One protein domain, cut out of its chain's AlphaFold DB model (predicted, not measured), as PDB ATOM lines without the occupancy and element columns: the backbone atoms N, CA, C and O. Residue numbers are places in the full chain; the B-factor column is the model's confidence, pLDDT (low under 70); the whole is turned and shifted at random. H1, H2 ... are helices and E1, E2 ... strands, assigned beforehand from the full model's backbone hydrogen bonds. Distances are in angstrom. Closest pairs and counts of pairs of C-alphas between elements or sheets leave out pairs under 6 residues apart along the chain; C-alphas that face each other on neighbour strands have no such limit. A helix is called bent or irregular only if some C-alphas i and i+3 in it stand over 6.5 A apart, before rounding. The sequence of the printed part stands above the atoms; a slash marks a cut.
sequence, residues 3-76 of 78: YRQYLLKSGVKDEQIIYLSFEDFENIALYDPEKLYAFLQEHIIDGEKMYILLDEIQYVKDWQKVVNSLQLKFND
ATOM      1  N   TYR A   3     -11.702  -7.086 -14.881       93.44
ATOM      2  CA  TYR A   3     -12.749  -6.363 -15.603       93.44
ATOM      3  C   TYR A   3     -14.142  -6.556 -14.981       93.44
ATOM      4  O   TYR A   3     -14.853  -5.578 -14.781       93.44
ATOM      5  N   ARG A   4     -14.496  -7.777 -14.545       94.69
ATOM      6  CA  ARG A   4     -15.732  -8.028 -13.774       94.69
ATOM      7  C   ARG A   4     -15.798  -7.159 -12.516       94.69
ATOM      8  O   ARG A   4     -16.816  -6.535 -12.251       94.69
ATOM      9  N   GLN A   5     -14.703  -7.083 -11.757       95.81
ATOM     10  CA  GLN A   5     -14.643  -6.231 -10.562       95.81
ATOM     11  C   GLN A   5     -14.781  -4.744 -10.900       95.81
ATOM     12  O   GLN A   5     -15.412  -4.008 -10.146       95.81
ATOM     13  N   TYR A   6     -14.196  -4.301 -12.015       97.06
ATOM     14  CA  TYR A   6     -14.370  -2.941 -12.514       97.06
ATOM     15  C   TYR A   6     -15.843  -2.648 -12.839       97.06
ATOM     16  O   TYR A   6     -16.369  -1.665 -12.331       97.06
ATOM     17  N   LEU A   7     -16.528  -3.529 -13.579       97.44
ATOM     18  CA  LEU A   7     -17.950  -3.370 -13.913       97.44
ATOM     19  C   LEU A   7     -18.821  -3.239 -12.656       97.44
ATOM     20  O   LEU A   7     -19.598  -2.292 -12.544       97.44
ATOM     21  N   LEU A   8     -18.624  -4.130 -11.679       97.12
ATOM     22  CA  LEU A   8     -19.337  -4.077 -10.400       97.12
ATOM     23  C   LEU A   8     -19.084  -2.754  -9.658       97.12
ATOM     24  O   LEU A   8     -20.016  -2.121  -9.167       97.12
ATOM     25  N   LYS A   9     -17.829  -2.285  -9.618       97.56
ATOM     26  CA  LYS A   9     -17.471  -0.988  -9.013       97.56
ATOM     27  C   LYS A   9     -18.055   0.208  -9.767       97.56
ATOM     28  O   LYS A   9     -18.259   1.255  -9.159       97.56
ATOM     29  N   SER A  10     -18.324   0.064 -11.060       96.81
ATOM     30  CA  SER A  10     -18.981   1.075 -11.893       96.81
ATOM     31  C   SER A  10     -20.512   1.055 -11.794       96.81
ATOM     32  O   SER A  10     -21.162   1.828 -12.492       96.81
ATOM     33  N   GLY A  11     -21.090   0.213 -10.930       96.94
ATOM     34  CA  GLY A  11     -22.533   0.151 -10.689       96.94
ATOM     35  C   GLY A  11     -23.291  -0.842 -11.571       96.94
ATOM     36  O   GLY A  11     -24.519  -0.861 -11.522       96.94
ATOM     37  N   VAL A  12     -22.596  -1.676 -12.351       97.62
ATOM     38  CA  VAL A  12     -23.224  -2.801 -13.060       97.62
ATOM     39  C   VAL A  12     -23.633  -3.855 -12.032       97.62
ATOM     40  O   VAL A  12     -22.836  -4.209 -11.162       97.62
ATOM     41  N   LYS A  13     -24.870  -4.353 -12.114       97.56
ATOM     42  CA  LYS A  13     -25.366  -5.396 -11.206       97.56
ATOM     43  C   LYS A  13     -24.773  -6.754 -11.571       97.56
ATOM     44  O   LYS A  13     -24.477  -7.011 -12.733       97.56
ATOM     45  N   ASP A  14     -24.646  -7.638 -10.584       96.25
ATOM     46  CA  ASP A  14     -24.102  -8.987 -10.794       96.25
ATOM     47  C   ASP A  14     -24.908  -9.773 -11.840       96.25
ATOM     48  O   ASP A  14     -24.338 -10.357 -12.752       96.25
ATOM     49  N   GLU A  15     -26.235  -9.650 -11.783       96.62
ATOM     50  CA  GLU A  15     -27.202 -10.246 -12.715       96.62
ATOM     51  C   GLU A  15     -27.020  -9.782 -14.173       96.62
ATOM     52  O   GLU A  15     -27.426 -10.476 -15.097       96.62
ATOM     53  N   GLN A  16     -26.385  -8.624 -14.400       96.88
ATOM     54  CA  GLN A  16     -26.089  -8.105 -15.741       96.88
ATOM     55  C   GLN A  16     -24.773  -8.654 -16.307       96.88
ATOM     56  O   GLN A  16     -24.400  -8.310 -17.430       96.88
ATOM     57  N   ILE A  17     -24.033  -9.462 -15.542       97.69
ATOM     58  CA  ILE A  17     -22.723  -9.982 -15.928       97.69
ATOM     59  C   ILE A  17     -22.787 -11.503 -16.031       97.69
ATOM     60  O   ILE A  17     -22.840 -12.208 -15.028       97.69
ATOM     61  N   ILE A  18     -22.656 -12.012 -17.253       97.19
ATOM     62  CA  ILE A  18     -22.471 -13.442 -17.500       97.19
ATOM     63  C   ILE A  18     -20.973 -13.684 -17.672       97.19
ATOM     64  O   ILE A  18     -20.348 -13.092 -18.552       97.19
ATOM     65  N   TYR A  19     -20.384 -14.536 -16.834       96.38
ATOM     66  CA  TYR A  19     -18.981 -14.941 -16.946       96.38
ATOM     67  C   TYR A  19     -18.878 -16.449 -17.151       96.38
ATOM     68  O   TYR A  19     -19.435 -17.209 -16.363       96.38
ATOM     69  N   LEU A  20     -18.136 -16.861 -18.179       96.81
ATOM     70  CA  LEU A  20     -17.814 -18.257 -18.459       96.81
ATOM     71  C   LEU A  20     -16.308 -18.403 -18.680       96.81
ATOM     72  O   LEU A  20     -15.712 -17.627 -19.428       96.81
ATOM     73  N   SER A  21     -15.719 -19.420 -18.054       96.44
ATOM     74  CA  SER A  21     -14.371 -19.900 -18.359       96.44
ATOM     75  C   SER A  21     -14.479 -21.274 -19.000       96.44
ATOM     76  O   SER A  21     -15.026 -22.197 -18.393       96.44
ATOM     77  N   PHE A  22     -13.964 -21.413 -20.220       97.38
ATOM     78  CA  PHE A  22     -13.966 -22.687 -20.936       97.38
ATOM     79  C   PHE A  22     -12.769 -23.581 -20.577       97.38
ATOM     80  O   PHE A  22     -12.544 -24.573 -21.249       97.38
ATOM     81  N   GLU A  23     -12.008 -23.280 -19.521       95.81
ATOM     82  CA  GLU A  23     -11.122 -24.268 -18.878       95.81
ATOM     83  C   GLU A  23     -11.850 -25.084 -17.807       95.81
ATOM     84  O   GLU A  23     -11.409 -26.177 -17.446       95.81
ATOM     85  N   ASP A  24     -12.969 -24.561 -17.299       95.38
ATOM     86  CA  ASP A  24     -13.789 -25.263 -16.327       95.38
ATOM     87  C   ASP A  24     -14.509 -26.436 -16.999       95.38
ATOM     88  O   ASP A  24     -15.268 -26.272 -17.960       95.38
ATOM     89  N   PHE A  25     -14.286 -27.636 -16.469       94.69
ATOM     90  CA  PHE A  25     -14.884 -28.858 -16.986       94.69
ATOM     91  C   PHE A  25     -16.417 -28.838 -16.899       94.69
ATOM     92  O   PHE A  25     -17.079 -29.465 -17.727       94.69
ATOM     93  N   GLU A  26     -16.999 -28.086 -15.958       96.50
ATOM     94  CA  GLU A  26     -18.455 -27.904 -15.874       96.50
ATOM     95  C   GLU A  26     -19.031 -27.249 -17.143       96.50
ATOM     96  O   GLU A  26     -20.168 -27.526 -17.532       96.50
ATOM     97  N   ASN A  27     -18.216 -26.471 -17.865       97.06
ATOM     98  CA  ASN A  27     -18.601 -25.773 -19.090       97.06
ATOM     99  C   ASN A  27     -18.309 -26.567 -20.372       97.06
ATOM    100  O   ASN A  27     -18.559 -26.058 -21.464       97.06
ATOM    101  N   ILE A  28     -17.840 -27.819 -20.289       97.31
ATOM    102  CA  ILE A  28     -17.485 -28.614 -21.482       97.31
ATOM    103  C   ILE A  28     -18.671 -28.804 -22.439       97.31
ATOM    104  O   ILE A  28     -18.509 -28.858 -23.659       97.31
ATOM    105  N   ALA A  29     -19.893 -28.856 -21.902       98.00
ATOM    106  CA  ALA A  29     -21.106 -28.935 -22.706       98.00
ATOM    107  C   ALA A  29     -21.331 -27.672 -23.554       98.00
ATOM    108  O   ALA A  29     -21.950 -27.762 -24.611       98.00
ATOM    109  N   LEU A  30     -20.813 -26.522 -23.121       98.44
ATOM    110  CA  LEU A  30     -20.935 -25.234 -23.802       98.44
ATOM    111  C   LEU A  30     -19.889 -25.046 -24.913       98.44
ATOM    112  O   LEU A  30     -19.866 -24.002 -25.555       98.44
ATOM    113  N   TYR A  31     -19.038 -26.044 -25.189       98.00
ATOM    114  CA  TYR A  31     -18.159 -26.020 -26.369       98.00
ATOM    115  C   TYR A  31     -18.953 -26.185 -27.670       98.00
ATOM    116  O   TYR A  31     -18.479 -25.842 -28.756       98.00
ATOM    117  N   ASP A  32     -20.165 -26.723 -27.549       98.44
ATOM    118  CA  ASP A  32     -21.148 -26.732 -28.610       98.44
ATOM    119  C   ASP A  32     -21.796 -25.336 -28.741       98.44
ATOM    120  O   ASP A  32     -22.339 -24.814 -27.758       98.44
ATOM    121  N   PRO A  33     -21.764 -24.716 -29.934       98.12
ATOM    122  CA  PRO A  33     -22.263 -23.357 -30.124       98.12
ATOM    123  C   PRO A  33     -23.770 -23.225 -29.903       98.12
ATOM    124  O   PRO A  33     -24.218 -22.169 -29.455       98.12
ATOM    125  N   GLU A  34     -24.566 -24.256 -30.200       98.06
ATOM    126  CA  GLU A  34     -26.016 -24.209 -29.994       98.06
ATOM    127  C   GLU A  34     -26.336 -24.219 -28.499       98.06
ATOM    128  O   GLU A  34     -27.163 -23.431 -28.038       98.06
ATOM    129  N   LYS A  35     -25.614 -25.040 -27.725       98.38
ATOM    130  CA  LYS A  35     -25.736 -25.070 -26.261       98.38
ATOM    131  C   LYS A  35     -25.265 -23.777 -25.612       98.38
ATOM    132  O   LYS A  35     -25.957 -23.273 -24.733       98.38
ATOM    133  N   LEU A  36     -24.136 -23.213 -26.055       98.56
ATOM    134  CA  LEU A  36     -23.685 -21.912 -25.562       98.56
ATOM    135  C   LEU A  36     -24.713 -20.823 -25.864       98.56
ATOM    136  O   LEU A  36     -25.041 -20.031 -24.986       98.56
ATOM    137  N   TYR A  37     -25.234 -20.780 -27.090       98.06
ATOM    138  CA  TYR A  37     -26.238 -19.792 -27.465       98.06
ATOM    139  C   TYR A  37     -27.495 -19.916 -26.600       98.06
ATOM    140  O   TYR A  37     -27.925 -18.909 -26.042       98.06
ATOM    141  N   ALA A  38     -28.044 -21.126 -26.443       98.00
ATOM    142  CA  ALA A  38     -29.214 -21.375 -25.602       98.00
ATOM    143  C   ALA A  38     -28.972 -20.945 -24.148       98.00
ATOM    144  O   ALA A  38     -29.754 -20.164 -23.610       98.00
ATOM    145  N   PHE A  39     -27.841 -21.354 -23.563       98.06
ATOM    146  CA  PHE A  39     -27.444 -20.948 -22.216       98.06
ATOM    147  C   PHE A  39     -27.402 -19.423 -22.078       98.06
ATOM    148  O   PHE A  39     -28.000 -18.865 -21.162       98.06
ATOM    149  N   LEU A  40     -26.739 -18.723 -23.003       97.19
ATOM    150  CA  LEU A  40     -26.654 -17.264 -22.955       97.19
ATOM    151  C   LEU A  40     -28.037 -16.613 -23.091       97.19
ATOM    152  O   LEU A  40     -28.306 -15.649 -22.386       97.19
ATOM    153  N   GLN A  41     -28.926 -17.134 -23.947       95.75
ATOM    154  CA  GLN A  41     -30.283 -16.591 -24.095       95.75
ATOM    155  C   GLN A  41     -31.085 -16.672 -22.796       95.75
ATOM    156  O   GLN A  41     -31.778 -15.718 -22.465       95.75
ATOM    157  N   GLU A  42     -30.994 -17.792 -22.081       96.25
ATOM    158  CA  GLU A  42     -31.743 -18.026 -20.840       96.25
ATOM    159  C   GLU A  42     -31.302 -17.108 -19.691       96.25
ATOM    160  O   GLU A  42     -32.080 -16.852 -18.776       96.25
ATOM    161  N   HIS A  43     -30.070 -16.595 -19.749       95.62
ATOM    162  CA  HIS A  43     -29.484 -15.737 -18.715       95.62
ATOM    163  C   HIS A  43     -29.481 -14.245 -19.090       95.62
ATOM    164  O   HIS A  43     -29.063 -13.410 -18.289       95.62
ATOM    165  N   ILE A  44     -29.919 -13.888 -20.302       95.19
ATOM    166  CA  ILE A  44     -30.052 -12.489 -20.717       95.19
ATOM    167  C   ILE A  44     -31.321 -11.888 -20.114       95.19
ATOM    168  O   ILE A  44     -32.396 -12.482 -20.167       95.19
ATOM    169  N   ILE A  45     -31.190 -10.678 -19.569       94.38
ATOM    170  CA  ILE A  45     -32.307  -9.900 -19.035       94.38
ATOM    171  C   ILE A  45     -32.751  -8.901 -20.104       94.38
ATOM    172  O   ILE A  45     -31.986  -8.023 -20.507       94.38
ATOM    173  N   ASP A  46     -33.993  -9.033 -20.561       91.00
ATOM    174  CA  ASP A  46     -34.559  -8.148 -21.578       91.00
ATOM    175  C   ASP A  46     -34.637  -6.693 -21.089       91.00
ATOM    176  O   ASP A  46     -35.030  -6.409 -19.957       91.00
ATOM    177  N   GLY A  47     -34.287  -5.753 -21.971       89.94
ATOM    178  CA  GLY A  47     -34.314  -4.314 -21.683       89.94
ATOM    179  C   GLY A  47     -33.141  -3.800 -20.841       89.94
ATOM    180  O   GLY A  47     -33.030  -2.593 -20.636       89.94
ATOM    181  N   GLU A  48     -32.245  -4.683 -20.399       92.19
ATOM    182  CA  GLU A  48     -31.052  -4.334 -19.636       92.19
ATOM    183  C   GLU A  48     -29.784  -4.511 -20.474       92.19
ATOM    184  O   GLU A  48     -29.670  -5.389 -21.331       92.19
ATOM    185  N   LYS A  49     -28.775  -3.678 -20.204       92.81
ATOM    186  CA  LYS A  49     -27.457  -3.867 -20.812       92.81
ATOM    187  C   LYS A  49     -26.755  -5.051 -20.150       92.81
ATOM    188  O   LYS A  49     -26.433  -4.986 -18.966       92.81
ATOM    189  N   MET A  50     -26.453  -6.077 -20.940       95.69
ATOM    190  CA  MET A  50     -25.731  -7.270 -20.493       95.69
ATOM    191  C   MET A  50     -24.238  -7.201 -20.846       95.69
ATOM    192  O   MET A  50     -23.850  -6.703 -21.904       95.69
ATOM    193  N   TYR A  51     -23.395  -7.746 -19.972       96.06
ATOM    194  CA  TYR A  51     -21.951  -7.877 -20.149       96.06
ATOM    195  C   TYR A  51     -21.576  -9.359 -20.150       96.06
ATOM    196  O   TYR A  51     -21.565 -10.007 -19.107       96.06
ATOM    197  N   ILE A  52     -21.262  -9.895 -21.329       96.19
ATOM    198  CA  ILE A  52     -20.901 -11.305 -21.507       96.19
ATOM    199  C   ILE A  52     -19.376 -11.407 -21.603       96.19
ATOM    200  O   ILE A  52     -18.767 -10.883 -22.535       96.19
ATOM    201  N   LEU A  53     -18.762 -12.055 -20.618       96.75
ATOM    202  CA  LEU A  53     -17.320 -12.219 -20.476       96.75
ATOM    203  C   LEU A  53     -16.967 -13.693 -20.695       96.75
ATOM    204  O   LEU A  53     -17.231 -14.532 -19.836       96.75
ATOM    205  N   LEU A  54     -16.390 -13.990 -21.855       96.75
ATOM    206  CA  LEU A  54     -16.046 -15.343 -22.283       96.75
ATOM    207  C   LEU A  54     -14.526 -15.505 -22.274       96.75
ATOM    208  O   LEU A  54     -13.838 -14.810 -23.020       96.75
ATOM    209  N   ASP A  55     -14.021 -16.398 -21.432       96.94
ATOM    210  CA  ASP A  55     -12.593 -16.677 -21.284       96.94
ATOM    211  C   ASP A  55     -12.239 -18.022 -21.919       96.94
ATOM    212  O   ASP A  55     -12.989 -18.983 -21.755       96.94
ATOM    213  N   GLU A  56     -11.123 -18.092 -22.645       97.25
ATOM    214  CA  GLU A  56     -10.711 -19.277 -23.423       97.25
ATOM    215  C   GLU A  56     -11.752 -19.712 -24.488       97.25
ATOM    216  O   GLU A  56     -11.955 -20.890 -24.787       97.25
ATOM    217  N   ILE A  57     -12.426 -18.734 -25.110       97.06
ATOM    218  CA  ILE A  57     -13.510 -18.937 -26.095       97.06
ATOM    219  C   ILE A  57     -13.130 -19.822 -27.294       97.06
ATOM    220  O   ILE A  57     -14.004 -20.387 -27.949       97.06
ATOM    221  N   GLN A  58     -11.839 -19.982 -27.591       97.12
ATOM    222  CA  GLN A  58     -11.372 -20.815 -28.697       97.12
ATOM    223  C   GLN A  58     -11.707 -22.309 -28.547       97.12
ATOM    224  O   GLN A  58     -11.650 -23.024 -29.545       97.12
ATOM    225  N   TYR A  59     -12.072 -22.787 -27.348       97.81
ATOM    226  CA  TYR A  59     -12.591 -24.149 -27.157       97.81
ATOM    227  C   TYR A  59     -13.986 -24.347 -27.760       97.81
ATOM    228  O   TYR A  59     -14.355 -25.467 -28.122       97.81
ATOM    229  N   VAL A  60     -14.758 -23.268 -27.901       98.06
ATOM    230  CA  VAL A  60     -16.114 -23.315 -28.442       98.06
ATOM    231  C   VAL A  60     -16.054 -23.311 -29.964       98.06
ATOM    232  O   VAL A  60     -15.541 -22.386 -30.601       98.06
ATOM    233  N   LYS A  61     -16.621 -24.347 -30.579       97.69
ATOM    234  CA  LYS A  61     -16.684 -24.453 -32.037       97.69
ATOM    235  C   LYS A  61     -17.590 -23.361 -32.607       97.69
ATOM    236  O   LYS A  61     -18.685 -23.150 -32.108       97.69
ATOM    237  N   ASP A  62     -17.169 -22.712 -33.693       97.94
ATOM    238  CA  ASP A  62     -17.949 -21.683 -34.403       97.94
ATOM    239  C   ASP A  62     -18.488 -20.551 -33.501       97.94
ATOM    240  O   ASP A  62     -19.537 -19.962 -33.786       97.94
ATOM    241  N   TRP A  63     -17.780 -20.215 -32.419       97.81
ATOM    242  CA  TRP A  63     -18.223 -19.236 -31.420       97.81
ATOM    243  C   TRP A  63     -18.608 -17.870 -32.008       97.81
ATOM    244  O   TRP A  63     -19.486 -17.186 -31.477       97.81
ATOM    245  N   GLN A  64     -18.013 -17.472 -33.139       97.50
ATOM    246  CA  GLN A  64     -18.339 -16.218 -33.819       97.50
ATOM    247  C   GLN A  64     -19.812 -16.167 -34.242       97.50
ATOM    248  O   GLN A  64     -20.416 -15.097 -34.214       97.50
ATOM    249  N   LYS A  65     -20.413 -17.309 -34.611       97.38
ATOM    250  CA  LYS A  65     -21.837 -17.379 -34.969       97.38
ATOM    251  C   LYS A  65     -22.713 -17.018 -33.773       97.38
ATOM    252  O   LYS A  65     -23.639 -16.235 -33.937       97.38
ATOM    253  N   VAL A  66     -22.372 -17.511 -32.580       97.19
ATOM    254  CA  VAL A  66     -23.083 -17.199 -31.330       97.19
ATOM    255  C   VAL A  66     -23.036 -15.698 -31.049       97.19
ATOM    256  O   VAL A  66     -24.078 -15.074 -30.859       97.19
ATOM    257  N   VAL A  67     -21.842 -15.097 -31.092       94.62
ATOM    258  CA  VAL A  67     -21.658 -13.655 -30.850       94.62
ATOM    259  C   VAL A  67     -22.429 -12.818 -31.873       94.62
ATOM    260  O   VAL A  67     -23.161 -11.908 -31.487       94.62
ATOM    261  N   ASN A  68     -22.323 -13.153 -33.161       95.00
ATOM    262  CA  ASN A  68     -23.033 -12.443 -34.225       95.00
ATOM    263  C   ASN A  68     -24.554 -12.545 -34.050       95.00
ATOM    264  O   ASN A  68     -25.253 -11.542 -34.171       95.00
ATOM    265  N   SER A  69     -25.076 -13.730 -33.724       94.12
ATOM    266  CA  SER A  69     -26.503 -13.928 -33.462       94.12
ATOM    267  C   SER A  69     -26.995 -13.123 -32.258       94.12
ATOM    268  O   SER A  69     -28.064 -12.520 -32.335       94.12
ATOM    269  N   LEU A  70     -26.222 -13.061 -31.167       92.69
ATOM    270  CA  LEU A  70     -26.562 -12.242 -30.000       92.69
ATOM    271  C   LEU A  70     -26.571 -10.748 -30.338       92.69
ATOM    272  O   LEU A  70     -27.512 -10.049 -29.970       92.69
ATOM    273  N   GLN A  71     -25.574 -10.263 -31.080       90.06
ATOM    274  CA  GLN A  71     -25.527  -8.863 -31.504       90.06
ATOM    275  C   GLN A  71     -26.708  -8.494 -32.406       90.06
ATOM    276  O   GLN A  71     -27.343  -7.467 -32.182       90.06
ATOM    277  N   LEU A  72     -27.040  -9.349 -33.379       91.25
ATOM    278  CA  LEU A  72     -28.193  -9.149 -34.260       91.25
ATOM    279  C   LEU A  72     -29.520  -9.115 -33.496       91.25
ATOM    280  O   LEU A  72     -30.424  -8.391 -33.896       91.25
ATOM    281  N   LYS A  73     -29.650  -9.908 -32.426       88.75
ATOM    282  CA  LYS A  73     -30.894 -10.013 -31.657       88.75
ATOM    283  C   LYS A  73     -31.065  -8.894 -30.627       88.75
ATOM    284  O   LYS A  73     -32.181  -8.421 -30.452       88.75
ATOM    285  N   PHE A  74     -29.997  -8.510 -29.928       85.56
ATOM    286  CA  PHE A  74     -30.094  -7.670 -28.724       85.56
ATOM    287  C   PHE A  74     -29.489  -6.274 -28.864       85.56
ATOM    288  O   PHE A  74     -29.730  -5.428 -28.009       85.56
ATOM    289  N   ASN A  75     -28.706  -6.016 -29.911       78.19
ATOM    290  CA  ASN A  75     -27.958  -4.766 -30.060       78.19
ATOM    291  C   ASN A  75     -28.418  -3.950 -31.274       78.19
ATOM    292  O   ASN A  75     -27.589  -3.313 -31.914       78.19
ATOM    293  N   ASP A  76     -29.722  -4.023 -31.570       62.72
ATOM    294  CA  ASP A  76     -30.458  -3.396 -32.681       62.72
ATOM    295  C   ASP A  76     -29.585  -2.441 -33.522       62.72
ATOM    296  O   ASP A  76     -29.328  -1.299 -33.150       62.72
TER     297      ASP A  76
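AT A GLANCE: This is residues 3 to 76 of the 78 residues of the protein "AAA_14 domain-containing protein" of Lactobacillus gigeriorum DSM 23908 = CRBIP 24.85 (UniProt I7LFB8). Two short parallel strands, E1 and E2, make a narrow ribbon in the middle, with the helices H3 and H4 side by side off one side of it and the short helices H1 and H2 toward its opposite ends. H1 lies near the end where the strands begin, and H2 near the end where E1 finishes. The printed part has 74 residues with four named helices and two named strands, in the order H1, E1, H2, H3, E2, H4; the class is mixed, helices and strands. The whole is compact, with a radius of gyration of the C-alphas of 12.4 A and spans of 33 by 28 by 17 A.

HOW THE PARTS SIT: E1, residues 17 to 21, and E2, residues 51 to 55, are parallel neighbours at 8 degrees; C-alphas 19 and 53 face each other at 4.8 A. N 18 and O 51, at 2.9 A, and N 53 and O 18, at 2.8 A, are within hydrogen-bond range. With H2, residues 25 to 31, and H3, residues 33 to 43, the strands form a strand-helix-strand unit, two parallel neighbour strands with helices between them along the chain; its crossover is right-handed. The closest C-alphas of E1 and H3 are those of Ile 18 and His 43, 7.5 A apart. H3 and H4, residues 63 to 74, touch, closest at the C-alphas of Tyr 37 and Val 66, 5.6 A apart. They run the same way at a tilt of 35.4 degrees, only just steep. H2 and H3 only just touch, with 3 pairs of C-alphas within 8 A, and only at the corner by their link; the closest are Leu 30 and Leu 36, 4.7 A. H1, residues 3 to 9, and E2 are near each other, with 5 pairs of C-alphas within 10 A. H1 and H3 are apart. Every O i to N i+4 pair is within hydrogen-bond range in H1, H3 and H4; in H2 it is 0 of 3, against 3 of 4 O i to N i+3 pairs.

IN THESE COORDINATES: E1 measures 13.2 A from first to last C-alpha, and E2 12.9 A. H4 measures 16.8 A, H3 15.5 A, H2 10.3 A and H1 9.7 A. H2 is irregular: C-alphas 26 and 29 are 7.4 A apart. H1 begins at C-alpha 3, (-12.749, -6.363, -15.603), E1 at C-alpha 17, (-22.723, -9.982, -15.928), and H4 ends at C-alpha 74, (-30.094, -7.670, -28.724).

THE WHOLE: The two C-alphas farthest apart are those of Phe 25 and Asp 76, 33.7 A. The printed part has no cut. No link is long; those from E1 to H2 and from H2 to H3 are tight. The mean pLDDT of the printed part is 95.3, and residue 76 is under 70.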